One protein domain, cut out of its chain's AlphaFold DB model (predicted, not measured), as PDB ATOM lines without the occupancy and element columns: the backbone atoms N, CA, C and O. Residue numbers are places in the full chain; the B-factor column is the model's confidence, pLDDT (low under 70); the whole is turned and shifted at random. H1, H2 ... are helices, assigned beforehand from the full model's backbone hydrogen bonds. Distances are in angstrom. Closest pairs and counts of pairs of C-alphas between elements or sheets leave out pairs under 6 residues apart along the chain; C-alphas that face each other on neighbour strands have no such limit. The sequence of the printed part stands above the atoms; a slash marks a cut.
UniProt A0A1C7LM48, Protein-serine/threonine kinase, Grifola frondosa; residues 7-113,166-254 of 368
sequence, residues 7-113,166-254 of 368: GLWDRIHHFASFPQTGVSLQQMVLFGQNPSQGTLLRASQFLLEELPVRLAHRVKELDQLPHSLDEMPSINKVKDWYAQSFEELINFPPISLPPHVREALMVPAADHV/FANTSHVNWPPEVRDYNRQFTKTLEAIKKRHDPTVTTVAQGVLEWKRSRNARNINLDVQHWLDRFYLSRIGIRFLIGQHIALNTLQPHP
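What this domain is: This is residues 7 to 113 and 166 to 254 of the 368 residues of the protein "Protein-serine/threonine kinase" of Grifola frondosa (UniProt A0A1C7LM48). An elongated bundle of five helices, H3, H4, H6, H7 and H8, runs lengthwise side by side, with mostly aligned packing; short H1 crosses H3, and short H2 and H5 lie near H3's first residues. The printed part has 196 residues with eight named helices, H1 to H8 in chain order, and no named strand: all helix. It is only just compact, close to loose, with a radius of gyration of the C-alphas of 19.4 A and spans of 65 by 37 by 28 A.

How they stand to each other: Start at H1, residues 7 to 15: it touches H3, residues 37 to 63, closest at C-alphas 12 and 56, 5.0 A. Next, H2, residues 25 to 32, is close to but not clearly touching H3: C-alphas 31 and 39 are closest, 7.5 A. H3 has a kink of 27 degrees near residue 48. With H4, residues 73 to 90, it makes a helical hairpin, closest at C-alphas 52 and 86, 5.3 A. H5, residues 99 to 106, is close to but not clearly touching H3, closest at C-alphas 38 and 105, 7.3 A. H6, residues 176 to 195, touches H3, closest at C-alphas 41 and 182, 6.2 A, a shallow tilt of 28 degrees, the same way. H7, residues 199 to 213, touches H4, closest at C-alphas 74 and 206, 4.6 A. H8, residues 221 to 249, touches H3, closest at C-alphas 43 and 244, 6.9 A, a shallow tilt of 20 degrees, opposite ways. H4 and H8 are apart. Every O i to N i+4 pair is within hydrogen-bond range in H1, H2 and H4 to H8; in H3, 21 of 23.

Where its parts are: Find C-alpha 7 at (114.246, 142.321, 209.238), where H1 begins. H3 runs 38.5 A, H4 25.7 A, H6 28.9 A. H8 runs 41.4 A to C-alpha 249 at (147.897, 136.062, 215.713).

The domain as a whole: The C-alphas farthest apart, His 171 and Asn 215, are 65.1 A apart. Residues 114 to 165 are not printed; C-alphas 113 and 166 are 9.5 A apart. Of the links printed whole, none is long. Look for pLDDT under 70 at residues 105 to 113 and 166 to 172.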
ATOM      1  N   GLY A   7     113.501 141.269 208.538       94.69
ATOM      2  CA  GLY A   7     114.246 142.321 209.238       94.69
ATOM      3  C   GLY A   7     115.753 142.307 208.948       94.69
ATOM      4  O   GLY A   7     116.383 143.362 208.898       94.69
ATOM      5  N   LEU A   8     116.350 141.130 208.720       95.19
ATOM      6  CA  LEU A   8     117.744 141.041 208.282       95.19
ATOM      7  C   LEU A   8     117.907 141.584 206.855       95.19
ATOM      8  O   LEU A   8     118.883 142.279 206.579       95.19
ATOM      9  N   TRP A   9     116.940 141.317 205.976       95.06
ATOM     10  CA  TRP A   9     116.921 141.825 204.606       95.06
ATOM     11  C   TRP A   9     116.867 143.357 204.546       95.06
ATOM     12  O   TRP A   9     117.652 143.975 203.824       95.06
ATOM     13  N   ASP A  10     116.036 143.983 205.383       95.62
ATOM     14  CA  ASP A  10     115.966 145.445 205.497       95.62
ATOM     15  C   ASP A  10     117.310 146.047 205.934       95.62
ATOM     16  O   ASP A  10     117.783 147.039 205.367       95.62
ATOM     17  N   ARG A  11     117.985 145.409 206.903       96.25
ATOM     18  CA  ARG A  11     119.335 145.816 207.329       96.25
ATOM     19  C   ARG A  11     120.344 145.655 206.194       96.25
ATOM     20  O   ARG A  11     121.154 146.554 205.991       96.25
ATOM     21  N   ILE A  12     120.296 144.563 205.432       95.81
ATOM     22  CA  ILE A  12     121.177 144.349 204.273       95.81
ATOM     23  C   ILE A  12     120.984 145.470 203.247       95.81
ATOM     24  O   ILE A  12     121.963 146.081 202.822       95.81
ATOM     25  N   HIS A  13     119.744 145.809 202.894       94.19
ATOM     26  CA  HIS A  13     119.471 146.905 201.964       94.19
ATOM     27  C   HIS A  13     119.945 148.263 202.482       94.19
ATOM     28  O   HIS A  13     120.517 149.037 201.714       94.19
ATOM     29  N   HIS A  14     119.766 148.532 203.776       94.56
ATOM     30  CA  HIS A  14     120.282 149.743 204.401       94.56
ATOM     31  C   HIS A  14     121.810 149.826 204.292       94.56
ATOM     32  O   HIS A  14     122.338 150.821 203.797       94.56
ATOM     33  N   PHE A  15     122.527 148.768 204.680       94.62
ATOM     34  CA  PHE A  15     123.988 148.745 204.604       94.62
ATOM     35  C   PHE A  15     124.501 148.809 203.163       94.62
ATOM     36  O   PHE A  15     125.525 149.439 202.911       94.62
ATOM     37  N   ALA A  16     123.759 148.233 202.216       92.69
ATOM     38  CA  ALA A  16     124.093 148.271 200.799       92.69
ATOM     39  C   ALA A  16     123.841 149.623 200.109       92.69
ATOM     40  O   ALA A  16     124.079 149.756 198.909       92.69
ATOM     41  N   SER A  17     123.326 150.617 200.837       91.38
ATOM     42  CA  SER A  17     123.235 151.999 200.353       91.38
ATOM     43  C   SER A  17     124.515 152.804 200.603       91.38
ATOM     44  O   SER A  17     124.708 153.857 199.993       91.38
ATOM     45  N   PHE A  18     125.402 152.329 201.486       88.31
ATOM     46  CA  PHE A  18     126.637 153.034 201.812       88.31
ATOM     47  C   PHE A  18     127.747 152.729 200.797       88.31
ATOM     48  O   PHE A  18     127.906 151.585 200.374       88.31
ATOM     49  N   PRO A  19     128.577 153.720 200.430       84.94
ATOM     50  CA  PRO A  19     129.741 153.471 199.593       84.94
ATOM     51  C   PRO A  19     130.803 152.668 200.357       84.94
ATOM     52  O   PRO A  19     131.006 152.868 201.561       84.94
ATOM     53  N   GLN A  20     131.506 151.794 199.636       81.31
ATOM     54  CA  GLN A  20     132.673 151.074 200.151       81.31
ATOM     55  C   GLN A  20     133.871 152.020 200.264       81.31
ATOM     56  O   GLN A  20     134.033 152.930 199.447       81.31
ATOM     57  N   THR A  21     134.730 151.787 201.252       80.44
ATOM     58  CA  THR A  21     135.960 152.562 201.441       80.44
ATOM     59  C   THR A  21     137.117 151.855 200.735       80.44
ATOM     60  O   THR A  21     137.456 150.720 201.081       80.44
ATOM     61  N   GLY A  22     137.729 152.511 199.747       75.88
ATOM     62  CA  GLY A  22     138.978 152.056 199.134       75.88
ATOM     63  C   GLY A  22     140.146 152.170 200.116       75.88
ATOM     64  O   GLY A  22     140.226 153.135 200.874       75.88
ATOM     65  N   VAL A  23     141.040 151.180 200.114       77.94
ATOM     66  CA  VAL A  23     142.220 151.153 200.987       77.94
ATOM     67  C   VAL A  23     143.435 150.737 200.164       77.94
ATOM     68  O   VAL A  23     143.411 149.685 199.524       77.94
ATOM     69  N   SER A  24     144.493 151.546 200.191       78.56
ATOM     70  CA  SER A  24     145.764 151.234 199.534       78.56
ATOM     71  C   SER A  24     146.640 150.300 200.375       78.56
ATOM     72  O   SER A  24     146.539 150.225 201.603       78.56
ATOM     73  N   LEU A  25     147.563 149.606 199.705       78.38
ATOM     74  CA  LEU A  25     148.561 148.759 200.362       78.38
ATOM     75  C   LEU A  25     149.454 149.593 201.298       78.38
ATOM     76  O   LEU A  25     149.717 149.183 202.426       78.38
ATOM     77  N   GLN A  26     149.825 150.807 200.883       76.56
ATOM     78  CA  GLN A  26     150.594 151.738 201.708       76.56
ATOM     79  C   GLN A  26     149.851 152.132 202.995       76.56
ATOM     80  O   GLN A  26     150.449 152.110 204.069       76.56
ATOM     81  N   GLN A  27     148.546 152.424 202.913       79.19
ATOM     82  CA  GLN A  27     147.708 152.691 204.091       79.19
ATOM     83  C   GLN A  27     147.703 151.503 205.059       79.19
ATOM     84  O   GLN A  27     147.828 151.694 206.266       79.19
ATOM     85  N   MET A  28     147.597 150.279 204.536       83.25
ATOM     86  CA  MET A  28     147.604 149.056 205.348       83.25
ATOM     87  C   MET A  28     148.952 148.815 206.035       83.25
ATOM     88  O   MET A  28     148.977 148.407 207.196       83.25
ATOM     89  N   VAL A  29     150.062 149.092 205.342       80.44
ATOM     90  CA  VAL A  29     151.414 148.991 205.910       80.44
ATOM     91  C   VAL A  29     151.599 150.013 207.026       80.44
ATOM     92  O   VAL A  29     151.948 149.633 208.138       80.44
ATOM     93  N   LEU A  30     151.305 151.289 206.774       75.25
ATOM     94  CA  LEU A  30     151.472 152.348 207.776       75.25
ATOM     95  C   LEU A  30     150.613 152.115 209.016       75.25
ATOM     96  O   LEU A  30     151.048 152.368 210.134       75.25
ATOM     97  N   PHE A  31     149.412 151.580 208.821       73.50
ATOM     98  CA  PHE A  31     148.535 151.220 209.919       73.50
ATOM     99  C   PHE A  31     149.098 150.071 210.777       73.50
ATOM    100  O   PHE A  31     148.945 150.083 211.995       73.50
ATOM    101  N   GLY A  32     149.743 149.072 210.167       75.31
ATOM    102  CA  GLY A  32     150.190 147.863 210.867       75.31
ATOM    103  C   GLY A  32     151.660 147.834 211.304       75.31
ATOM    104  O   GLY A  32     152.036 146.885 211.984       75.31
ATOM    105  N   GLN A  33     152.485 148.825 210.940       72.94
ATOM    106  CA  GLN A  33     153.929 148.854 211.243       72.94
ATOM    107  C   GLN A  33     154.247 148.735 212.742       72.94
ATOM    108  O   GLN A  33     155.197 148.055 213.113       72.94
ATOM    109  N   ASN A  34     153.439 149.365 213.601       72.19
ATOM    110  CA  ASN A  34     153.607 149.334 215.055       72.19
ATOM    111  C   ASN A  34     152.335 148.776 215.720       72.19
ATOM    112  O   ASN A  34     151.465 149.548 216.146       72.19
ATOM    113  N   PRO A  35     152.176 147.438 215.787       74.75
ATOM    114  CA  PRO A  35     150.972 146.821 216.325       74.75
ATOM    115  C   PRO A  35     150.929 146.966 217.852       74.75
ATOM    116  O   PRO A  35     151.530 146.194 218.596       74.75
ATOM    117  N   SER A  36     150.182 147.955 218.337       82.38
ATOM    118  CA  SER A  36     149.766 148.052 219.740       82.38
ATOM    119  C   SER A  36     148.338 147.522 219.904       82.38
ATOM    120  O   SER A  36     147.579 147.440 218.937       82.38
ATOM    121  N   GLN A  37     147.914 147.215 221.134       82.81
ATOM    122  CA  GLN A  37     146.523 146.804 221.381       82.81
ATOM    123  C   GLN A  37     145.502 147.883 220.977       82.81
ATOM    124  O   GLN A  37     144.410 147.547 220.519       82.81
ATOM    125  N   GLY A  38     145.874 149.164 221.061       80.75
ATOM    126  CA  GLY A  38     145.062 150.272 220.558       80.75
ATOM    127  C   GLY A  38     144.979 150.311 219.035       80.75
ATOM    128  O   GLY A  38     143.893 150.485 218.486       80.75
ATOM    129  N   THR A  39     146.104 150.099 218.345       81.19
ATOM    130  CA  THR A  39     146.139 150.027 216.878       81.19
ATOM    131  C   THR A  39     145.296 148.848 216.392       81.19
ATOM    132  O   THR A  39     144.437 149.014 215.533       81.19
ATOM    133  N   LEU A  40     145.432 147.671 217.006       87.00
ATOM    134  CA  LEU A  40     144.612 146.499 216.681       87.00
ATOM    135  C   LEU A  40     143.118 146.752 216.924       87.00
ATOM    136  O   LEU A  40     142.294 146.379 216.091       87.00
ATOM    137  N   LEU A  41     142.764 147.466 217.998       87.88
ATOM    138  CA  LEU A  41     141.379 147.855 218.266       87.88
ATOM    139  C   LEU A  41     140.822 148.808 217.201       87.88
ATOM    140  O   LEU A  41     139.681 148.642 216.767       87.88
ATOM    141  N   ARG A  42     141.611 149.784 216.739       83.81
ATOM    142  CA  ARG A  42     141.219 150.650 215.614       83.81
ATOM    143  C   ARG A  42     140.998 149.842 214.337       83.81
ATOM    144  O   ARG A  42     140.063 150.133 213.594       83.81
ATOM    145  N   ALA A  43     141.792 148.793 214.130       86.81
ATOM    146  CA  ALA A  43     141.647 147.875 213.006       86.81
ATOM    147  C   ALA A  43     140.316 147.125 213.102       86.81
ATOM    148  O   ALA A  43     139.577 147.047 212.122       86.81
ATOM    149  N   SER A  44     140.002 146.612 214.298       91.00
ATOM    150  CA  SER A  44     138.732 145.948 214.599       91.00
ATOM    151  C   SER A  44     137.548 146.866 214.299       91.00
ATOM    152  O   SER A  44     136.627 146.469 213.595       91.00
ATOM    153  N   GLN A  45     137.598 148.118 214.771       88.75
ATOM    154  CA  GLN A  45     136.544 149.113 214.546       88.75
ATOM    155  C   GLN A  45     136.352 149.431 213.061       88.75
ATOM    156  O   GLN A  45     135.220 149.431 212.580       88.75
ATOM    157  N   PHE A  46     137.443 149.652 212.323       89.94
ATOM    158  CA  PHE A  46     137.378 149.872 210.878       89.94
ATOM    159  C   PHE A  46     136.694 148.698 210.165       89.94
ATOM    160  O   PHE A  46     135.771 148.903 209.380       89.94
ATOM    161  N   LEU A  47     137.100 147.462 210.464       92.75
ATOM    162  CA  LEU A  47     136.510 146.283 209.834       92.75
ATOM    163  C   LEU A  47     135.056 146.052 210.238       92.75
ATOM    164  O   LEU A  47     134.271 145.610 209.402       92.75
ATOM    165  N   LEU A  48     134.684 146.365 211.478       92.62
ATOM    166  CA  LEU A  48     133.305 146.261 211.946       92.62
ATOM    167  C   LEU A  48     132.378 147.268 211.242       92.62
ATOM    168  O   LEU A  48     131.201 146.980 211.053       92.62
ATOM    169  N   GLU A  49     132.900 148.416 210.804       90.38
ATOM    170  CA  GLU A  49     132.159 149.384 209.984       90.38
ATOM    171  C   GLU A  49     132.155 149.020 208.487       90.38
ATOM    172  O   GLU A  49     131.146 149.202 207.804       90.38
ATOM    173  N   GLU A  50     133.273 148.514 207.961       92.56
ATOM    174  CA  GLU A  50     133.483 148.338 206.519       92.56
ATOM    175  C   GLU A  50     133.021 146.968 205.996       92.56
ATOM    176  O   GLU A  50     132.400 146.886 204.932       92.56
ATOM    177  N   LEU A  51     133.289 145.871 206.717       96.19
ATOM    178  CA  LEU A  51     132.934 144.525 206.252       96.19
ATOM    179  C   LEU A  51     131.420 144.341 206.078       96.19
ATOM    180  O   LEU A  51     131.038 143.816 205.029       96.19
ATOM    181  N   PRO A  52     130.534 144.795 206.991       97.50
ATOM    182  CA  PRO A  52     129.093 144.681 206.777       97.50
ATOM    183  C   PRO A  52     128.611 145.355 205.489       97.50
ATOM    184  O   PRO A  52     127.784 144.782 204.786       97.50
ATOM    185  N   VAL A  53     129.165 146.517 205.126       94.50
ATOM    186  CA  VAL A  53     128.837 147.208 203.864       94.50
ATOM    187  C   VAL A  53     129.233 146.346 202.661       94.50
ATOM    188  O   VAL A  53     128.422 146.095 201.767       94.50
ATOM    189  N   ARG A  54     130.465 145.820 202.654       96.44
ATOM    190  CA  ARG A  54     130.958 144.964 201.561       96.44
ATOM    191  C   ARG A  54     130.152 143.672 201.432       96.44
ATOM    192  O   ARG A  54     129.780 143.302 200.319       96.44
ATOM    193  N   LEU A  55     129.846 143.003 202.547       97.50
ATOM    194  CA  LEU A  55     129.036 141.781 202.555       97.50
ATOM    195  C   LEU A  55     127.599 142.060 202.096       97.50
ATOM    196  O   LEU A  55     127.070 141.291 201.299       97.50
ATOM    197  N   ALA A  56     126.992 143.173 202.519       96.69
ATOM    198  CA  ALA A  56     125.654 143.565 202.088       96.69
ATOM    199  C   ALA A  56     125.574 143.785 200.566       96.69
ATOM    200  O   ALA A  56     124.629 143.317 199.930       96.69
ATOM    201  N   HIS A  57     126.598 144.404 199.957       94.88
ATOM    202  CA  HIS A  57     126.684 144.515 198.491       94.88
ATOM    203  C   HIS A  57     126.710 143.139 197.832       94.88
ATOM    204  O   HIS A  57     126.040 142.937 196.826       94.88
ATOM    205  N   ARG A  58     127.448 142.173 198.396       96.06
ATOM    206  CA  ARG A  58     127.497 140.808 197.850       96.06
ATOM    207  C   ARG A  58     126.160 140.093 197.949       96.06
ATOM    208  O   ARG A  58     125.768 139.472 196.971       96.06
ATOM    209  N   VAL A  59     125.454 140.199 199.077       96.56
ATOM    210  CA  VAL A  59     124.117 139.597 199.206       96.56
ATOM    211  C   VAL A  59     123.169 140.180 198.162       96.56
ATOM    212  O   VAL A  59     122.542 139.422 197.428       96.56
ATOM    213  N   LYS A  60     123.122 141.513 198.040       94.12
ATOM    214  CA  LYS A  60     122.278 142.201 197.056       94.12
ATOM    215  C   LYS A  60     122.639 141.819 195.617       94.12
ATOM    216  O   LYS A  60     121.754 141.555 194.816       94.12
ATOM    217  N   GLU A  61     123.925 141.761 195.283       92.38
ATOM    218  CA  GLU A  61     124.384 141.404 193.934       92.38
ATOM    219  C   GLU A  61     124.152 139.934 193.579       92.38
ATOM    220  O   GLU A  61     123.942 139.643 192.406       92.38
ATOM    221  N   LEU A  62     124.207 139.019 194.552       94.62
ATOM    222  CA  LEU A  62     123.871 137.603 194.360       94.62
ATOM    223  C   LEU A  62     122.366 137.395 194.166       94.62
ATOM    224  O   LEU A  62     121.969 136.481 193.456       94.62
ATOM    225  N   ASP A  63     121.545 138.224 194.806       93.44
ATOM    226  CA  ASP A  63     120.086 138.189 194.684       93.44
ATOM    227  C   ASP A  63     119.586 138.796 193.368       93.44
ATOM    228  O   ASP A  63     118.585 138.368 192.819       93.44
ATOM    229  N   GLN A  64     120.318 139.772 192.832       91.12
ATOM    230  CA  GLN A  64     119.985 140.476 191.589       91.12
ATOM    231  C   GLN A  64     120.697 139.886 190.362       91.12
ATOM    232  O   GLN A  64     120.861 140.567 189.347       91.12
ATOM    233  N   LEU A  65     121.173 138.644 190.463       90.12
ATOM    234  CA  LEU A  65     121.873 137.973 189.376       90.12
ATOM    235  C   LEU A  65     120.934 137.778 188.168       90.12
ATOM    236  O   LEU A  65     119.809 137.312 188.334       90.12
ATOM    237  N   PRO A  66     121.367 138.108 186.938       86.38
ATOM    238  CA  PRO A  66     120.502 138.005 185.771       86.38
ATOM    239  C   PRO A  66     120.244 136.544 185.382       86.38
ATOM    240  O   PRO A  66     120.925 135.615 185.820       86.38
ATOM    241  N   HIS A  67     119.282 136.343 184.477       85.50
ATOM    242  CA  HIS A  67     118.994 135.044 183.855       85.50
ATOM    243  C   HIS A  67     118.573 133.943 184.840       85.50
ATOM    244  O   HIS A  67     118.860 132.775 184.576       85.50
ATOM    245  N   SER A  68     117.888 134.273 185.939       88.69
ATOM    246  CA  SER A  68     117.502 133.299 186.978       88.69
ATOM    247  C   SER A  68     118.703 132.537 187.562       88.69
ATOM    248  O   SER A  68     118.578 131.392 188.000       88.69
ATOM    249  N   LEU A  69     119.910 133.111 187.488       89.94
ATOM    250  CA  LEU A  69     121.106 132.502 188.071       89.94
ATOM    251  C   LEU A  69     121.061 132.591 189.608       89.94
ATOM    252  O   LEU A  69     121.582 131.706 190.284       89.94
ATOM    253  N   ASP A  70     120.387 133.608 190.148       91.81
ATOM    254  CA  ASP A  70     120.053 133.781 191.567       91.81
ATOM    255  C   ASP A  70     119.215 132.623 192.135       91.81
ATOM    256  O   ASP A  70     119.337 132.292 193.315       91.81
ATOM    257  N   GLU A  71     118.418 131.946 191.302       93.31
ATOM    258  CA  GLU A  71     117.589 130.804 191.704       93.31
ATOM    259  C   GLU A  71     118.412 129.520 191.929       93.31
ATOM    260  O   GLU A  71     117.940 128.576 192.569       93.31
ATOM    261  N   MET A  72     119.659 129.456 191.440       95.81
ATOM    262  CA  MET A  72     120.466 128.236 191.526       95.81
ATOM    263  C   MET A  72     120.804 127.880 192.983       95.81
ATOM    264  O   MET A  72     121.245 128.750 193.746       95.81
ATOM    265  N   PRO A  73     120.663 126.604 193.400       96.25
ATOM    266  CA  PRO A  73     120.908 126.188 194.782       96.25
ATOM    267  C   PRO A  73     122.295 126.577 195.299       96.25
ATOM    268  O   PRO A  73     122.433 127.026 196.439       96.25
ATOM    269  N   SER A  74     123.324 126.447 194.459       97.75
ATOM    270  CA  SER A  74     124.689 126.806 194.839       97.75
ATOM    271  C   SER A  74     124.884 128.320 195.004       97.75
ATOM    272  O   SER A  74     125.605 128.747 195.907       97.75
ATOM    273  N   ILE A  75     124.199 129.145 194.207       97.06
ATOM    274  CA  ILE A  75     124.228 130.611 194.346       97.06
ATOM    275  C   ILE A  75     123.506 131.043 195.625       97.06
ATOM    276  O   ILE A  75     124.070 131.802 196.417       97.06
ATOM    277  N   ASN A  76     122.326 130.481 195.899       96.56
ATOM    278  CA  ASN A  76     121.598 130.727 197.145       96.56
ATOM    279  C   ASN A  76     122.405 130.320 198.383       96.56
ATOM    280  O   ASN A  76     122.458 131.062 199.359       96.56
ATOM    281  N   LYS A  77     123.132 129.202 198.323       97.31
ATOM    282  CA  LYS A  77     124.026 128.776 199.409       97.31
ATOM    283  C   LYS A  77     125.122 129.805 199.705       97.31
ATOM    284  O   LYS A  77     125.429 130.067 200.866       97.31
ATOM    285  N   VAL A  78     125.713 130.399 198.668       97.81
ATOM    286  CA  VAL A  78     126.717 131.462 198.827       97.81
ATOM    287  C   VAL A  78     126.068 132.735 199.373       97.81
ATOM    288  O   VAL A  78     126.631 133.356 200.275       97.81
ATOM    289  N   LYS A  79     124.871 133.093 198.889       97.50
ATOM    290  CA  LYS A  79     124.071 134.216 199.402       97.50
ATOM    291  C   LYS A  79     123.826 134.082 200.908       97.50
ATOM    292  O   LYS A  79     124.108 135.017 201.657       97.50
ATOM    293  N   ASP A  80     123.432 132.893 201.357       97.69
ATOM    294  CA  ASP A  80     123.229 132.571 202.771       97.69
ATOM    295  C   ASP A  80     124.515 132.722 203.596       97.69
ATOM    296  O   ASP A  80     124.482 133.273 204.694       97.69
ATOM    297  N   TRP A  81     125.673 132.293 203.076       98.31
ATOM    298  CA  TRP A  81     126.954 132.479 203.770       98.31
ATOM    299  C   TRP A  81     127.317 133.951 203.966       98.31
ATOM    300  O   TRP A  81     127.828 134.321 205.030       98.31
ATOM    301  N   TYR A  82     127.068 134.795 202.960       98.25
ATOM    302  CA  TYR A  82     127.275 136.238 203.072       98.25
ATOM    303  C   TYR A  82     126.297 136.867 204.069       98.25
ATOM    304  O   TYR A  82     126.738 137.627 204.927       98.25
ATOM    305  N   ALA A  83     125.014 136.503 204.014       98.12
ATOM    306  CA  ALA A  83     123.996 137.020 204.923       98.12
ATOM    307  C   ALA A  83     124.250 136.603 206.383       98.12
ATOM    308  O   ALA A  83     124.171 137.444 207.276       98.12
ATOM    309  N   GLN A  84     124.657 135.353 206.623       98.19
ATOM    310  CA  GLN A  84     125.058 134.885 207.951       98.19
ATOM    311  C   GLN A  84     126.273 135.658 208.477       98.19
ATOM    312  O   GLN A  84     126.291 136.100 209.620       98.19
ATOM    313  N   SER A  85     127.297 135.844 207.640       98.38
ATOM    314  CA  SER A  85     128.508 136.577 208.043       98.38
ATOM    315  C   SER A  85     128.213 138.058 208.306       98.38
ATOM    316  O   SER A  85     128.808 138.659 209.193       98.38
ATOM    317  N   PHE A  86     127.279 138.642 207.552       98.31
ATOM    318  CA  PHE A  86     126.770 139.988 207.790       98.31
ATOM    319  C   PHE A  86     126.044 140.075 209.139       98.31
ATOM    320  O   PHE A  86     126.364 140.950 209.939       98.31
ATOM    321  N   GLU A  87     125.128 139.144 209.426       97.69
ATOM    322  CA  GLU A  87     124.393 139.095 210.694       97.69
ATOM    323  C   GLU A  87     125.320 138.941 211.911       97.69
ATOM    324  O   GLU A  87     125.142 139.622 212.921       97.69
ATOM    325  N   GLU A  88     126.348 138.099 211.804       97.38
ATOM    326  CA  GLU A  88     127.352 137.908 212.858       97.38
ATOM    327  C   GLU A  88     128.131 139.198 213.164       97.38
ATOM    328  O   GLU A  88     128.406 139.486 214.328       97.38
ATOM    329  N   LEU A  89     128.458 140.000 212.145       97.25
ATOM    330  CA  LEU A  89     129.205 141.247 212.326       97.25
ATOM    331  C   LEU A  89     128.334 142.379 212.875       97.25
ATOM    332  O   LEU A  89     128.747 143.076 213.793       97.25
ATOM    333  N   ILE A  90     127.118 142.569 212.361       95.94
ATOM    334  CA  ILE A  90     126.240 143.665 212.814       95.94
ATOM    335  C   ILE A  90     125.690 143.459 214.232       95.94
ATOM    336  O   ILE A  90     125.179 144.406 214.829       95.94
ATOM    337  N   ASN A  91     125.728 142.221 214.731       95.88
ATOM    338  CA  ASN A  91     125.336 141.862 216.090       95.88
ATOM    339  C   ASN A  91     126.557 141.639 216.998       95.88
ATOM    340  O   ASN A  91     126.393 141.251 218.156       95.88
ATOM    341  N   PHE A  92     127.777 141.872 216.497       95.75
ATOM    342  CA  PHE A  92     128.983 141.774 217.308       95.75
ATOM    343  C   PHE A  92     128.931 142.824 218.433       95.75
ATOM    344  O   PHE A  92     128.605 143.988 218.168       95.75
ATOM    345  N   PRO A  93     129.213 142.444 219.693       92.19
ATOM    346  CA  PRO A  93     129.017 143.334 220.829       92.19
ATOM    347  C   PRO A  93     129.902 144.586 220.718       92.19
ATOM    348  O   PRO A  93     131.050 144.489 220.282       92.19
ATOM    349  N   PRO A  94     129.412 145.773 221.119       88.00
ATOM    350  CA  PRO A  94     130.246 146.964 221.199       88.00
ATOM    351  C   PRO A  94     131.239 146.848 222.362       88.00
ATOM    352  O   PRO A  94     130.934 146.272 223.406       88.00
ATOM    353  N   ILE A  95     132.421 147.448 222.209       85.62
ATOM    354  CA  ILE A  95     133.392 147.541 223.303       85.62
ATOM    355  C   ILE A  95     132.981 148.643 224.292       85.62
ATOM    356  O   ILE A  95     132.762 149.793 223.905       85.62
ATOM    357  N   SER A  96     132.906 148.309 225.582       81.75
ATOM    358  CA  SER A  96     132.760 149.301 226.650       81.75
ATOM    359  C   SER A  96     134.144 149.671 227.175       81.75
ATOM    360  O   SER A  96     134.837 148.835 227.745       81.75
ATOM    361  N   LEU A  97     134.561 150.918 226.944       81.50
ATOM    362  CA  LEU A  97     135.863 151.428 227.382       81.50
ATOM    363  C   LEU A  97     135.717 152.481 228.482       81.50
ATOM    364  O   LEU A  97     134.836 153.345 228.350       81.50
ATOM    365  N   PRO A  98     136.621 152.483 229.483       81.00
ATOM    366  CA  PRO A  98     136.749 153.580 230.435       81.00
ATOM    367  C   PRO A  98     136.956 154.936 229.729       81.00
ATOM    368  O   PRO A  98     137.609 154.974 228.678       81.00
ATOM    369  N   PRO A  99     136.469 156.058 230.300       81.06
ATOM    370  CA  PRO A  99     136.554 157.381 229.671       81.06
ATOM    371  C   PRO A  99     137.977 157.783 229.264       81.06
ATOM    372  O   PRO A  99     138.190 158.202 228.132       81.06
ATOM    373  N   HIS A 100     138.964 157.538 230.131       77.94
ATOM    374  CA  HIS A 100     140.367 157.882 229.875       77.94
ATOM    375  C   HIS A 100     140.975 157.125 228.675       77.94
ATOM    376  O   HIS A 100     141.740 157.697 227.904       77.94
ATOM    377  N   VAL A 101     140.608 155.851 228.466       78.00
ATOM    378  CA  VAL A 101     141.066 155.059 227.304       78.00
ATOM    379  C   VAL A 101     140.389 155.548 226.026       78.00
ATOM    380  O   VAL A 101     141.007 155.599 224.964       78.00
ATOM    381  N   ARG A 102     139.110 155.930 226.126       78.56
ATOM    382  CA  ARG A 102     138.360 156.497 225.004       78.56
ATOM    383  C   ARG A 102     138.962 157.823 224.552       78.56
ATOM    384  O   ARG A 102     139.155 158.001 223.356       78.56
ATOM    385  N   GLU A 103     139.292 158.710 225.487       75.69
ATOM    386  CA  GLU A 103     139.963 159.981 225.198       75.69
ATOM    387  C   GLU A 103     141.323 159.760 224.538       75.69
ATOM    388  O   GLU A 103     141.596 160.363 223.501       75.69
ATOM    389  N   ALA A 104     142.128 158.822 225.051       72.19
ATOM    390  CA  ALA A 104     143.426 158.492 224.465       72.19
ATOM    391  C   ALA A 104     143.320 157.987 223.014       72.19
ATOM    392  O   ALA A 104     144.164 158.308 222.182       72.19
ATOM    393  N   LEU A 105     142.256 157.251 222.675       69.50
ATOM    394  CA  LEU A 105     141.993 156.840 221.294       69.50
ATOM    395  C   LEU A 105     141.637 158.025 220.385       69.50
ATOM    396  O   LEU A 105     141.884 157.935 219.184       69.50
ATOM    397  N   MET A 106     141.049 159.105 220.907       68.38
ATOM    398  CA  MET A 106     140.642 160.275 220.115       68.38
ATOM    399  C   MET A 106     141.780 161.266 219.846       68.38
ATOM    400  O   MET A 106     141.591 162.168 219.030       68.38
ATOM    401  N   VAL A 107     142.943 161.102 220.486       65.00
ATOM    402  CA  VAL A 107     144.118 161.946 220.243       65.00
ATOM    403  C   VAL A 107     144.675 161.645 218.843       65.00
ATOM    404  O   VAL A 107     145.118 160.517 218.593       65.00
ATOM    405  N   PRO A 108     144.670 162.622 217.914       58.94
ATOM    406  CA  PRO A 108     145.286 162.453 216.603       58.94
ATOM    407  C   PRO A 108     146.776 162.141 216.762       58.94
ATOM    408  O   PRO A 108     147.430 162.688 217.652       58.94
ATOM    409  N   ALA A 109     147.334 161.281 215.908       58.53
ATOM    410  CA  ALA A 109     148.786 161.135 215.843       58.53
ATOM    411  C   ALA A 109     149.434 162.511 215.570       58.53
ATOM    412  O   ALA A 109     148.974 163.244 214.695       58.53
ATOM    413  N   ALA A 110     150.461 162.872 216.350       52.56
ATOM    414  CA  ALA A 110     151.135 164.173 216.260       52.56
ATOM    415  C   ALA A 110     151.818 164.387 214.897       52.56
ATOM    416  O   ALA A 110     151.926 165.520 214.430       52.56
ATOM    417  N   ASP A 111     152.195 163.292 214.236       53.31
ATOM    418  CA  ASP A 111     152.765 163.305 212.900       53.31
ATOM    419  C   ASP A 111     151.656 163.095 211.869       53.31
ATOM    420  O   ASP A 111     151.145 161.989 211.666       53.31
ATOM    421  N   HIS A 112     151.282 164.176 211.185       49.22
ATOM    422  CA  HIS A 112     150.556 164.085 209.926       49.22
ATOM    423  C   HIS A 112     151.456 163.394 208.894       49.22
ATOM    424  O   HIS A 112     152.123 164.053 208.101       49.22
ATOM    425  N   VAL A 113     151.469 162.060 208.873       49.09
ATOM    426  CA  VAL A 113     151.959 161.320 207.709       49.09
ATOM    427  C   VAL A 113     150.942 161.567 206.595       49.09
ATOM    428  O   VAL A 113     149.945 160.857 206.465       49.09
ATOM    429  N   PHE A 166     144.220 156.513 212.730       55.44
ATOM    430  CA  PHE A 166     145.602 156.790 213.135       55.44
ATOM    431  C   PHE A 166     145.606 157.577 214.453       55.44
ATOM    432  O   PHE A 166     145.397 158.788 214.476       55.44
ATOM    433  N   ALA A 167     145.806 156.868 215.563       57.06
ATOM    434  CA  ALA A 167     145.935 157.453 216.896       57.06
ATOM    435  C   ALA A 167     147.323 157.147 217.467       57.06
ATOM    436  O   ALA A 167     147.880 156.076 217.209       57.06
ATOM    437  N   ASN A 168     147.872 158.063 218.266       59.19
ATOM    438  CA  ASN A 168     149.088 157.780 219.023       59.19
ATOM    439  C   ASN A 168     148.748 156.813 220.169       59.19
ATOM    440  O   ASN A 168     148.085 157.185 221.133       59.19
ATOM    441  N   THR A 169     149.171 155.555 220.048       63.56
ATOM    442  CA  THR A 169     148.829 154.479 220.995       63.56
ATOM    443  C   THR A 169     150.002 154.052 221.884       63.56
ATOM    444  O   THR A 169     149.857 153.127 222.687       63.56
ATOM    445  N   SER A 170     151.148 154.731 221.773       58.50
ATOM    446  CA  SER A 170     152.452 154.282 222.284       58.50
ATOM    447  C   SER A 170     152.649 154.439 223.801       58.50
ATOM    448  O   SER A 170     153.608 153.902 224.345       58.50
ATOM    449  N   HIS A 171     151.744 155.134 224.502       63.66
ATOM    450  CA  HIS A 171     151.887 155.454 225.936       63.66
ATOM    451  C   HIS A 171     150.661 155.096 226.793       63.66
ATOM    452  O   HIS A 171     150.527 155.577 227.916       63.66
ATOM    453  N   VAL A 172     149.758 154.255 226.281       69.94
ATOM    454  CA  VAL A 172     148.533 153.858 226.992       69.94
ATOM    455  C   VAL A 172     148.678 152.431 227.510       69.94
ATOM    456  O   VAL A 172     148.972 151.515 226.742       69.94
ATOM    457  N   ASN A 173     148.437 152.223 228.807       76.62
ATOM    458  CA  ASN A 173     148.283 150.877 229.349       76.62
ATOM    459  C   ASN A 173     146.896 150.345 228.959       76.62
ATOM    460  O   ASN A 173     145.877 150.828 229.454       76.62
ATOM    461  N   TRP A 174     146.856 149.401 228.021       79.75
ATOM    462  CA  TRP A 174     145.604 148.900 227.463       79.75
ATOM    463  C   TRP A 174     144.947 147.900 228.419       79.75
ATOM    464  O   TRP A 174     145.584 146.912 228.794       79.75
ATOM    465  N   PRO A 175     143.675 148.118 228.793       84.19
ATOM    466  CA  PRO A 175     143.000 147.259 229.749       84.19
ATOM    467  C   PRO A 175     142.729 145.870 229.125       84.19
ATOM    468  O   PRO A 175     142.643 145.752 227.893       84.19
ATOM    469  N   PRO A 176     142.648 144.795 229.934       86.31
ATOM    470  CA  PRO A 176     142.507 143.423 229.436       86.31
ATOM    471  C   PRO A 176     141.280 143.230 228.532       86.31
ATOM    472  O   PRO A 176     141.351 142.474 227.565       86.31
ATOM    473  N   GLU A 177     140.214 143.998 228.748       88.31
ATOM    474  CA  GLU A 177     138.990 144.006 227.947       88.31
ATOM    475  C   GLU A 177     139.256 144.325 226.468       88.31
ATOM    476  O   GLU A 177     138.589 143.782 225.590       88.31
ATOM    477  N   VAL A 178     140.258 145.160 226.158       87.69
ATOM    478  CA  VAL A 178     140.655 145.459 224.766       87.69
ATOM    479  C   VAL A 178     141.276 144.236 224.106       87.69
ATOM    480  O   VAL A 178     140.984 143.930 222.947       87.69
ATOM    481  N   ARG A 179     142.115 143.510 224.849       87.44
ATOM    482  CA  ARG A 179     142.765 142.288 224.362       87.44
ATOM    483  C   ARG A 179     141.729 141.196 224.120       87.44
ATOM    484  O   ARG A 179     141.786 140.513 223.097       87.44
ATOM    485  N   ASP A 180     140.778 141.055 225.038       91.06
ATOM    486  CA  ASP A 180     139.698 140.076 224.936       91.06
ATOM    487  C   ASP A 180     138.738 140.406 223.792       91.06
ATOM    488  O   ASP A 180     138.368 139.510 223.029       91.06
ATOM    489  N   TYR A 181     138.418 141.689 223.597       92.88
ATOM    490  CA  TYR A 181     137.634 142.163 222.460       92.88
ATOM    491  C   TYR A 181     138.304 141.837 221.122       92.88
ATOM    492  O   TYR A 181     137.693 141.198 220.264       92.88
ATOM    493  N   ASN A 182     139.580 142.208 220.954       92.56
ATOM    494  CA  ASN A 182     140.345 141.916 219.737       92.56
ATOM    495  C   ASN A 182     140.431 140.406 219.481       92.56
ATOM    496  O   ASN A 182     140.267 139.954 218.347       92.56
ATOM    497  N   ARG A 183     140.610 139.602 220.539       93.62
ATOM    498  CA  ARG A 183     140.618 138.138 220.449       93.62
ATOM    499  C   ARG A 183     139.270 137.580 219.991       93.62
ATOM    500  O   ARG A 183     139.248 136.712 219.122       93.62
ATOM    501  N   GLN A 184     138.155 138.031 220.568       95.69
ATOM    502  CA  GLN A 184     136.819 137.595 220.146       95.69
ATOM    503  C   GLN A 184     136.530 137.998 218.704       95.69
ATOM    504  O   GLN A 184     136.057 137.171 217.929       95.69
ATOM    505  N   PHE A 185     136.864 139.232 218.328       96.44
ATOM    506  CA  PHE A 185     136.647 139.715 216.972       96.44
ATOM    507  C   PHE A 185     137.487 138.930 215.957       96.44
ATOM    508  O   PHE A 185     136.957 138.468 214.946       96.44
ATOM    509  N   THR A 186     138.756 138.662 216.277       96.62
ATOM    510  CA  THR A 186     139.640 137.811 215.465       96.62
ATOM    511  C   THR A 186     139.033 136.422 215.254       96.62
ATOM    512  O   THR A 186     138.951 135.966 214.116       96.62
ATOM    513  N   LYS A 187     138.518 135.779 216.311       97.50
ATOM    514  CA  LYS A 187     137.842 134.471 216.205       97.50
ATOM    515  C   LYS A 187     136.598 134.516 215.313       97.50
ATOM    516  O   LYS A 187     136.377 133.595 214.526       97.50
ATOM    517  N   THR A 188     135.792 135.574 215.405       98.06
ATOM    518  CA  THR A 188     134.640 135.770 214.509       98.06
ATOM    519  C   THR A 188     135.096 135.884 213.054       98.06
ATOM    520  O   THR A 188     134.538 135.225 212.175       98.06
ATOM    521  N   LEU A 189     136.154 136.654 212.782       98.06
ATOM    522  CA  LEU A 189     136.709 136.791 211.435       98.06
ATOM    523  C   LEU A 189     137.323 135.488 210.900       98.06
ATOM    524  O   LEU A 189     137.171 135.195 209.714       98.06
ATOM    525  N   GLU A 190     137.964 134.678 211.743       98.06
ATOM    526  CA  GLU A 190     138.452 133.340 211.378       98.06
ATOM    527  C   GLU A 190     137.302 132.413 210.961       98.06
ATOM    528  O   GLU A 190     137.390 131.734 209.932       98.06
ATOM    529  N   ALA A 191     136.198 132.423 211.716       98.19
ATOM    530  CA  ALA A 191     135.004 131.649 211.388       98.19
ATOM    531  C   ALA A 191     134.389 132.093 210.051       98.19
ATOM    532  O   ALA A 191     134.077 131.251 209.203       98.19
ATOM    533  N   ILE A 192     134.289 133.408 209.818       98.25
ATOM    534  CA  ILE A 192     133.832 133.976 208.542       98.25
ATOM    535  C   ILE A 192     134.771 133.563 207.403       98.25
ATOM    536  O   ILE A 192     134.307 133.067 206.376       98.25
ATOM    537  N   LYS A 193     136.093 133.698 207.574       97.38
ATOM    538  CA  LYS A 193     137.085 133.305 206.562       97.38
ATOM    539  C   LYS A 193     136.896 131.845 206.147       97.38
ATOM    540  O   LYS A 193     136.790 131.575 204.952       97.38
ATOM    541  N   LYS A 194     136.784 130.940 207.127       97.94
ATOM    542  CA  LYS A 194     136.587 129.500 206.909       97.94
ATOM    543  C   LYS A 194     135.266 129.194 206.202       97.94
ATOM    544  O   LYS A 194     135.233 128.376 205.286       97.94
ATOM    545  N   ARG A 195     134.174 129.872 206.578       98.19
ATOM    546  CA  ARG A 195     132.857 129.730 205.924       98.19
ATOM    547  C   ARG A 195     132.916 130.048 204.428       98.19
ATOM    548  O   ARG A 195     132.244 129.391 203.640       98.19
ATOM    549  N   HIS A 196     133.725 131.036 204.047       98.06
ATOM    550  CA  HIS A 196     133.851 131.519 202.669       98.06
ATOM    551  C   HIS A 196     134.974 130.854 201.862       98.06
ATOM    552  O   HIS A 196     135.181 131.220 200.704       98.06
ATOM    553  N   ASP A 197     135.721 129.890 202.405       96.62
ATOM    554  CA  ASP A 197     136.749 129.173 201.636       96.62
ATOM    555  C   ASP A 197     136.197 128.488 200.362       96.62
ATOM    556  O   ASP A 197     136.755 128.735 199.289       96.62
ATOM    557  N   PRO A 198     135.060 127.755 200.390       97.81
ATOM    558  CA  PRO A 198     134.509 127.088 199.205       97.81
ATOM    559  C   PRO A 198     133.703 128.005 198.266       97.81
ATOM    560  O   PRO A 198     133.068 127.517 197.333       97.81
ATOM    561  N   THR A 199     133.672 129.326 198.478       96.88
ATOM    562  CA  THR A 199     132.833 130.235 197.675       96.88
ATOM    563  C   THR A 199     133.122 130.146 196.177       96.88
ATOM    564  O   THR A 199     132.178 130.103 195.398       96.88
ATOM    565  N   VAL A 200     134.391 130.099 195.757       95.62
ATOM    566  CA  VAL A 200     134.747 130.092 194.321       95.62
ATOM    567  C   VAL A 200     134.233 128.830 193.634       95.62
ATOM    568  O   VAL A 200     133.552 128.911 192.616       95.62
ATOM    569  N   THR A 201     134.490 127.662 194.225       96.62
ATOM    570  CA  THR A 201     134.029 126.379 193.682       96.62
ATOM    571  C   THR A 201     132.506 126.264 193.719       96.62
ATOM    572  O   THR A 201     131.909 125.737 192.785       96.62
ATOM    573  N   THR A 202     131.860 126.818 194.748       97.81
ATOM    574  CA  THR A 202     130.393 126.812 194.870       97.81
ATOM    575  C   THR A 202     129.733 127.746 193.850       97.81
ATOM    576  O   THR A 202     128.756 127.359 193.220       97.81
ATOM    577  N   VAL A 203     130.275 128.946 193.607       96.62
ATOM    578  CA  VAL A 203     129.766 129.834 192.543       96.62
ATOM    579  C   VAL A 203     129.964 129.196 191.168       96.62
ATOM    580  O   VAL A 203     129.032 129.192 190.367       96.62
ATOM    581  N   ALA A 204     131.126 128.585 190.908       94.75
ATOM    582  CA  ALA A 204     131.366 127.848 189.667       94.75
ATOM    583  C   ALA A 204     130.339 126.718 189.466       94.75
ATOM    584  O   ALA A 204     129.794 126.561 188.375       94.75
ATOM    585  N   GLN A 205     130.015 125.984 190.531       96.31
ATOM    586  CA  GLN A 205     128.970 124.966 190.513       96.31
ATOM    587  C   GLN A 205     127.581 125.563 190.214       96.31
ATOM    588  O   GLN A 205     126.850 124.995 189.405       96.31
ATOM    589  N   GLY A 206     127.241 126.733 190.763       95.25
ATOM    590  CA  GLY A 206     125.994 127.445 190.446       95.25
ATOM    591  C   GLY A 206     125.893 127.877 188.983       95.25
ATOM    592  O   GLY A 206     124.855 127.714 188.345       95.25
ATOM    593  N   VAL A 207     126.999 128.336 188.400       92.81
ATOM    594  CA  VAL A 207     127.068 128.634 186.963       92.81
ATOM    595  C   VAL A 207     126.885 127.360 186.127       92.81
ATOM    596  O   VAL A 207     126.190 127.386 185.113       92.81
ATOM    597  N   LEU A 208     127.454 126.224 186.545       92.56
ATOM    598  CA  LEU A 208     127.254 124.939 185.864       92.56
ATOM    599  C   LEU A 208     125.807 124.433 185.966       92.56
ATOM    600  O   LEU A 208     125.283 123.920 184.977       92.56
ATOM    601  N   GLU A 209     125.163 124.581 187.125       94.44
ATOM    602  CA  GLU A 209     123.738 124.277 187.333       94.44
ATOM    603  C   GLU A 209     122.867 125.057 186.344       94.44
ATOM    604  O   GLU A 209     122.053 124.467 185.631       94.44
ATOM    605  N   TRP A 210     123.123 126.357 186.215       92.88
ATOM    606  CA  TRP A 210     122.422 127.229 185.278       92.88
ATOM    607  C   TRP A 210     122.673 126.874 183.812       92.88
ATOM    608  O   TRP A 210     121.740 126.807 183.009       92.88
ATOM    609  N   LYS A 211     123.926 126.574 183.441       90.56
ATOM    610  CA  LYS A 211     124.248 126.129 182.077       90.56
ATOM    611  C   LYS A 211     123.481 124.862 181.705       90.56
ATOM    612  O   LYS A 211     123.019 124.748 180.572       90.56
ATOM    613  N   ARG A 212     123.323 123.927 182.650       91.19
ATOM    614  CA  ARG A 212     122.543 122.697 182.447       91.19
ATOM    615  C   ARG A 212     121.047 122.986 182.333       91.19
ATOM    616  O   ARG A 212     120.424 122.456 181.421       91.19
ATOM    617  N   SER A 213     120.483 123.829 183.202       89.75
ATOM    618  CA  SER A 213     119.041 124.124 183.194       89.75
ATOM    619  C   SER A 213     118.591 124.866 181.934       89.75
ATOM    620  O   SER A 213     117.499 124.613 181.432       89.75
ATOM    621  N   ARG A 214     119.447 125.732 181.376       85.56
ATOM    622  CA  ARG A 214     119.164 126.497 180.150       85.56
ATOM    623  C   ARG A 214     119.745 125.891 178.870       85.56
ATOM    624  O   ARG A 214     119.623 126.497 177.809       85.56
ATOM    625  N   ASN A 215     120.404 124.732 178.958       84.50
ATOM    626  CA  ASN A 215     121.177 124.128 177.864       84.50
ATOM    627  C   ASN A 215     122.143 125.131 177.182       84.50
ATOM    628  O   ASN A 215     122.356 125.112 175.967       84.50
ATOM    629  N   ALA A 216     122.706 126.052 177.972       81.56
ATOM    630  CA  ALA A 216     123.540 127.143 177.490       81.56
ATOM    631  C   ALA A 216     124.994 126.678 177.326       81.56
ATOM    632  O   ALA A 216     125.617 126.145 178.250       81.56
ATOM    633  N   ARG A 217     125.571 126.915 176.143       77.00
ATOM    634  CA  ARG A 217     126.978 126.575 175.866       77.00
ATOM    635  C   ARG A 217     127.947 127.583 176.479       77.00
ATOM    636  O   ARG A 217     128.947 127.171 177.072       77.00
ATOM    637  N   ASN A 218     127.609 128.868 176.407       78.81
ATOM    638  CA  ASN A 218     128.437 129.981 176.864       78.81
ATOM    639  C   ASN A 218     127.714 130.800 177.937       78.81
ATOM    640  O   ASN A 218     126.493 130.732 178.070       78.81
ATOM    641  N   ILE A 219     128.500 131.538 178.712       80.06
ATOM    642  CA  ILE A 219     128.013 132.511 179.686       80.06
ATOM    643  C   ILE A 219     127.892 133.855 178.958       80.06
ATOM    644  O   ILE A 219     128.715 134.160 178.098       80.06
ATOM    645  N   ASN A 220     126.856 134.629 179.272       82.81
ATOM    646  CA  ASN A 220     126.669 135.962 178.710       82.81
ATOM    647  C   ASN A 220     127.687 136.958 179.307       82.81
ATOM    648  O   ASN A 220     128.158 136.776 180.432       82.81
ATOM    649  N   LEU A 221     128.012 138.022 178.564       84.31
ATOM    650  CA  LEU A 221     128.998 139.030 178.988       84.31
ATOM    651  C   LEU A 221     128.631 139.694 180.324       84.31
ATOM    652  O   LEU A 221     129.502 139.931 181.154       84.31
ATOM    653  N   ASP A 222     127.346 139.937 180.578       84.75
ATOM    654  CA  ASP A 222     126.846 140.509 181.835       84.75
ATOM    655  C   ASP A 222     127.176 139.641 183.061       84.75
ATOM    656  O   ASP A 222     127.625 140.153 184.088       84.75
ATOM    657  N   VAL A 223     127.027 138.319 182.949       86.56
ATOM    658  CA  VAL A 223     127.403 137.371 184.007       86.56
ATOM    659  C   VAL A 223     128.922 137.330 184.182       86.56
ATOM    660  O   VAL A 223     129.394 137.221 185.312       86.56
ATOM    661  N   GLN A 224     129.702 137.457 183.104       87.12
ATOM    662  CA  GLN A 224     131.162 137.545 183.200       87.12
ATOM    663  C   GLN A 224     131.604 138.813 183.945       87.12
ATOM    664  O   GLN A 224     132.328 138.712 184.934       87.12
ATOM    665  N   HIS A 225     131.090 139.984 183.561       87.00
ATOM    666  CA  HIS A 225     131.356 141.242 184.269       87.00
ATOM    667  C   HIS A 225     130.938 141.177 185.744       87.00
ATOM    668  O   HIS A 225     131.617 141.721 186.623       87.00
ATOM    669  N   TRP A 226     129.830 140.492 186.041       89.69
ATOM    670  CA  TRP A 226     129.416 140.240 187.415       89.69
ATOM    671  C   TRP A 226     130.416 139.348 188.162       89.69
ATOM    672  O   TRP A 226     130.798 139.696 189.280       89.69
ATOM    673  N   LEU A 227     130.873 138.242 187.562       90.38
ATOM    674  CA  LEU A 227     131.849 137.327 188.169       90.38
ATOM    675  C   LEU A 227     133.156 138.058 188.491       90.38
ATOM    676  O   LEU A 227     133.670 137.915 189.601       90.38
ATOM    677  N   ASP A 228     133.644 138.894 187.575       88.06
ATOM    678  CA  ASP A 228     134.864 139.682 187.769       88.06
ATOM    679  C   ASP A 228     134.727 140.623 188.973       88.06
ATOM    680  O   ASP A 228     135.541 140.604 189.904       88.06
ATOM    681  N   ARG A 229     133.630 141.387 189.031       88.12
ATOM    682  CA  ARG A 229     133.309 142.252 190.177       88.12
ATOM    683  C   ARG A 229     133.136 141.468 191.474       88.12
ATOM    684  O   ARG A 229     133.531 141.943 192.546       88.12
ATOM    685  N   PHE A 230     132.495 140.304 191.406       92.31
ATOM    686  CA  PHE A 230     132.246 139.439 192.550       92.31
ATOM    687  C   PHE A 230     133.564 138.955 193.153       92.31
ATOM    688  O   PHE A 230     133.798 139.141 194.354       92.31
ATOM    689  N   TYR A 231     134.449 138.404 192.319       92.88
ATOM    690  CA  TYR A 231     135.730 137.867 192.756       92.88
ATOM    691  C   TYR A 231     136.708 138.954 193.194       92.88
ATOM    692  O   TYR A 231     137.355 138.765 194.225       92.88
ATOM    693  N   LEU A 232     136.757 140.114 192.528       88.62
ATOM    694  CA  LEU A 232     137.619 141.217 192.959       88.62
ATOM    695  C   LEU A 232     137.232 141.731 194.356       88.62
ATOM    696  O   LEU A 232     138.083 141.874 195.235       88.62
ATOM    697  N   SER A 233     135.937 141.925 194.618       90.44
ATOM    698  CA  SER A 233     135.475 142.307 195.958       90.44
ATOM    699  C   SER A 233     135.754 141.222 196.996       90.44
ATOM    700  O   SER A 233     136.174 141.533 198.111       90.44
ATOM    701  N   ARG A 234     135.581 139.940 196.639       94.25
ATOM    702  CA  ARG A 234     135.903 138.822 197.535       94.25
ATOM    703  C   ARG A 234     137.391 138.796 197.890       94.25
ATOM    704  O   ARG A 234     137.714 138.559 199.054       94.25
ATOM    705  N   ILE A 235     138.282 139.043 196.927       93.50
ATOM    706  CA  ILE A 235     139.726 139.186 197.179       93.50
ATOM    707  C   ILE A 235     139.954 140.327 198.176       93.50
ATOM    708  O   ILE A 235     140.636 140.121 199.176       93.50
ATOM    709  N   GLY A 236     139.301 141.479 197.985       93.12
ATOM    710  CA  GLY A 236     139.378 142.609 198.915       93.12
ATOM    711  C   GLY A 236     138.879 142.291 200.334       93.12
ATOM    712  O   GLY A 236     139.514 142.680 201.312       93.12
ATOM    713  N   ILE A 237     137.768 141.561 200.477       95.19
ATOM    714  CA  ILE A 237     137.245 141.111 201.780       95.19
ATOM    715  C   ILE A 237     138.229 140.140 202.450       95.19
ATOM    716  O   ILE A 237     138.557 140.311 203.624       95.19
ATOM    717  N   ARG A 238     138.736 139.141 201.710       95.75
ATOM    718  CA  ARG A 238     139.722 138.174 202.230       95.75
ATOM    719  C   ARG A 238     141.034 138.840 202.616       95.75
ATOM    720  O   ARG A 238     141.618 138.431 203.613       95.75
ATOM    721  N   PHE A 239     141.468 139.852 201.869       95.19
ATOM    722  CA  PHE A 239     142.654 140.636 202.190       95.19
ATOM    723  C   PHE A 239     142.488 141.346 203.535       95.19
ATOM    724  O   PHE A 239     143.314 141.160 204.421       95.19
ATOM    725  N   LEU A 240     141.393 142.092 203.725       94.44
ATOM    726  CA  LEU A 240     141.127 142.815 204.973       94.44
ATOM    727  C   LEU A 240     141.038 141.878 206.186       94.44
ATOM    728  O   LEU A 240     141.655 142.129 207.221       94.44
ATOM    729  N   ILE A 241     140.300 140.774 206.042       96.44
ATOM    730  CA  ILE A 241     140.172 139.752 207.086       96.44
ATOM    731  C   ILE A 241     141.531 139.102 207.380       96.44
ATOM    732  O   ILE A 241     141.915 138.969 208.540       96.44
ATOM    733  N   GLY A 242     142.271 138.715 206.338       95.38
ATOM    734  CA  GLY A 242     143.587 138.092 206.459       95.38
ATOM    735  C   GLY A 242     144.600 139.003 207.143       95.38
ATOM    736  O   GLY A 242     145.295 138.553 208.050       95.38
ATOM    737  N   GLN A 243     144.621 140.286 206.775       93.44
ATOM    738  CA  GLN A 243     145.480 141.296 207.386       93.44
ATOM    739  C   GLN A 243     145.207 141.431 208.885       93.44
ATOM    740  O   GLN A 243     146.139 141.414 209.685       93.44
ATOM    741  N   HIS A 244     143.936 141.516 209.283       93.50
ATOM    742  CA  HIS A 244     143.569 141.629 210.691       93.50
ATOM    743  C   HIS A 244     143.939 140.390 211.502       93.50
ATOM    744  O   HIS A 244     144.520 140.518 212.579       93.50
ATOM    745  N   ILE A 245     143.627 139.197 210.988       94.94
ATOM    746  CA  ILE A 245     143.982 137.940 211.656       94.94
ATOM    747  C   ILE A 245     145.502 137.858 211.818       94.94
ATOM    748  O   ILE A 245     145.977 137.609 212.923       94.94
ATOM    749  N   ALA A 246     146.268 138.133 210.759       93.31
ATOM    750  CA  ALA A 246     147.725 138.080 210.794       93.31
ATOM    751  C   ALA A 246     148.318 139.032 211.846       93.31
ATOM    752  O   ALA A 246     149.130 138.601 212.658       93.31
ATOM    753  N   LEU A 247     147.851 140.285 211.901       90.75
ATOM    754  CA  LEU A 247     148.304 141.268 212.893       90.75
ATOM    755  C   LEU A 247     147.980 140.883 214.350       90.75
ATOM    756  O   LEU A 247     148.680 141.322 215.258       90.75
ATOM    757  N   ASN A 248     146.932 140.088 214.589       91.06
ATOM    758  CA  ASN A 248     146.529 139.671 215.939       91.06
ATOM    759  C   ASN A 248     147.115 138.319 216.377       91.06
ATOM    760  O   ASN A 248     147.128 138.030 217.574       91.06
ATOM    761  N   THR A 249     147.545 137.471 215.437       90.69
ATOM    762  CA  THR A 249     147.897 136.062 215.713       90.69
ATOM    763  C   THR A 249     149.342 135.702 215.404       90.69
ATOM    764  O   THR A 249     149.896 134.830 216.073       90.69
ATOM    765  N   LEU A 250     149.961 136.345 214.411       88.19
ATOM    766  CA  LEU A 250     151.339 136.061 214.032       88.19
ATOM    767  C   LEU A 250     152.311 136.844 214.910       88.19
ATOM    768  O   LEU A 250     152.006 137.928 215.410       88.19
ATOM    769  N   GLN A 251     153.509 136.287 215.083       84.25
ATOM    770  CA  GLN A 251     154.590 137.024 215.720       84.25
ATOM    771  C   GLN A 251     155.038 138.173 214.803       84.25
ATOM    772  O   GLN A 251     155.133 137.966 213.589       84.25
ATOM    773  N   PRO A 252     155.322 139.369 215.353       80.56
ATOM    774  CA  PRO A 252     155.859 140.472 214.569       80.56
ATOM    775  C   PRO A 252     157.157 140.060 213.874       80.56
ATOM    776  O   PRO A 252     158.065 139.532 214.514       80.56
ATOM    777  N   HIS A 253     157.245 140.324 212.575       84.88
ATOM    778  CA  HIS A 253     158.439 140.080 211.779       84.88
ATOM    779  C   HIS A 253     158.849 141.392 211.098       84.88
ATOM    780  O   HIS A 253     157.974 142.075 210.568       84.88
ATOM    781  N   PRO A 254     160.144 141.761 211.081       85.19
ATOM    782  CA  PRO A 254     160.596 143.062 210.572       85.19
ATOM    783  C   PRO A 254     160.158 143.341 209.126       85.19
ATOM    784  O   PRO A 254     159.754 144.457 208.808       85.19
TER     785      PRO A 254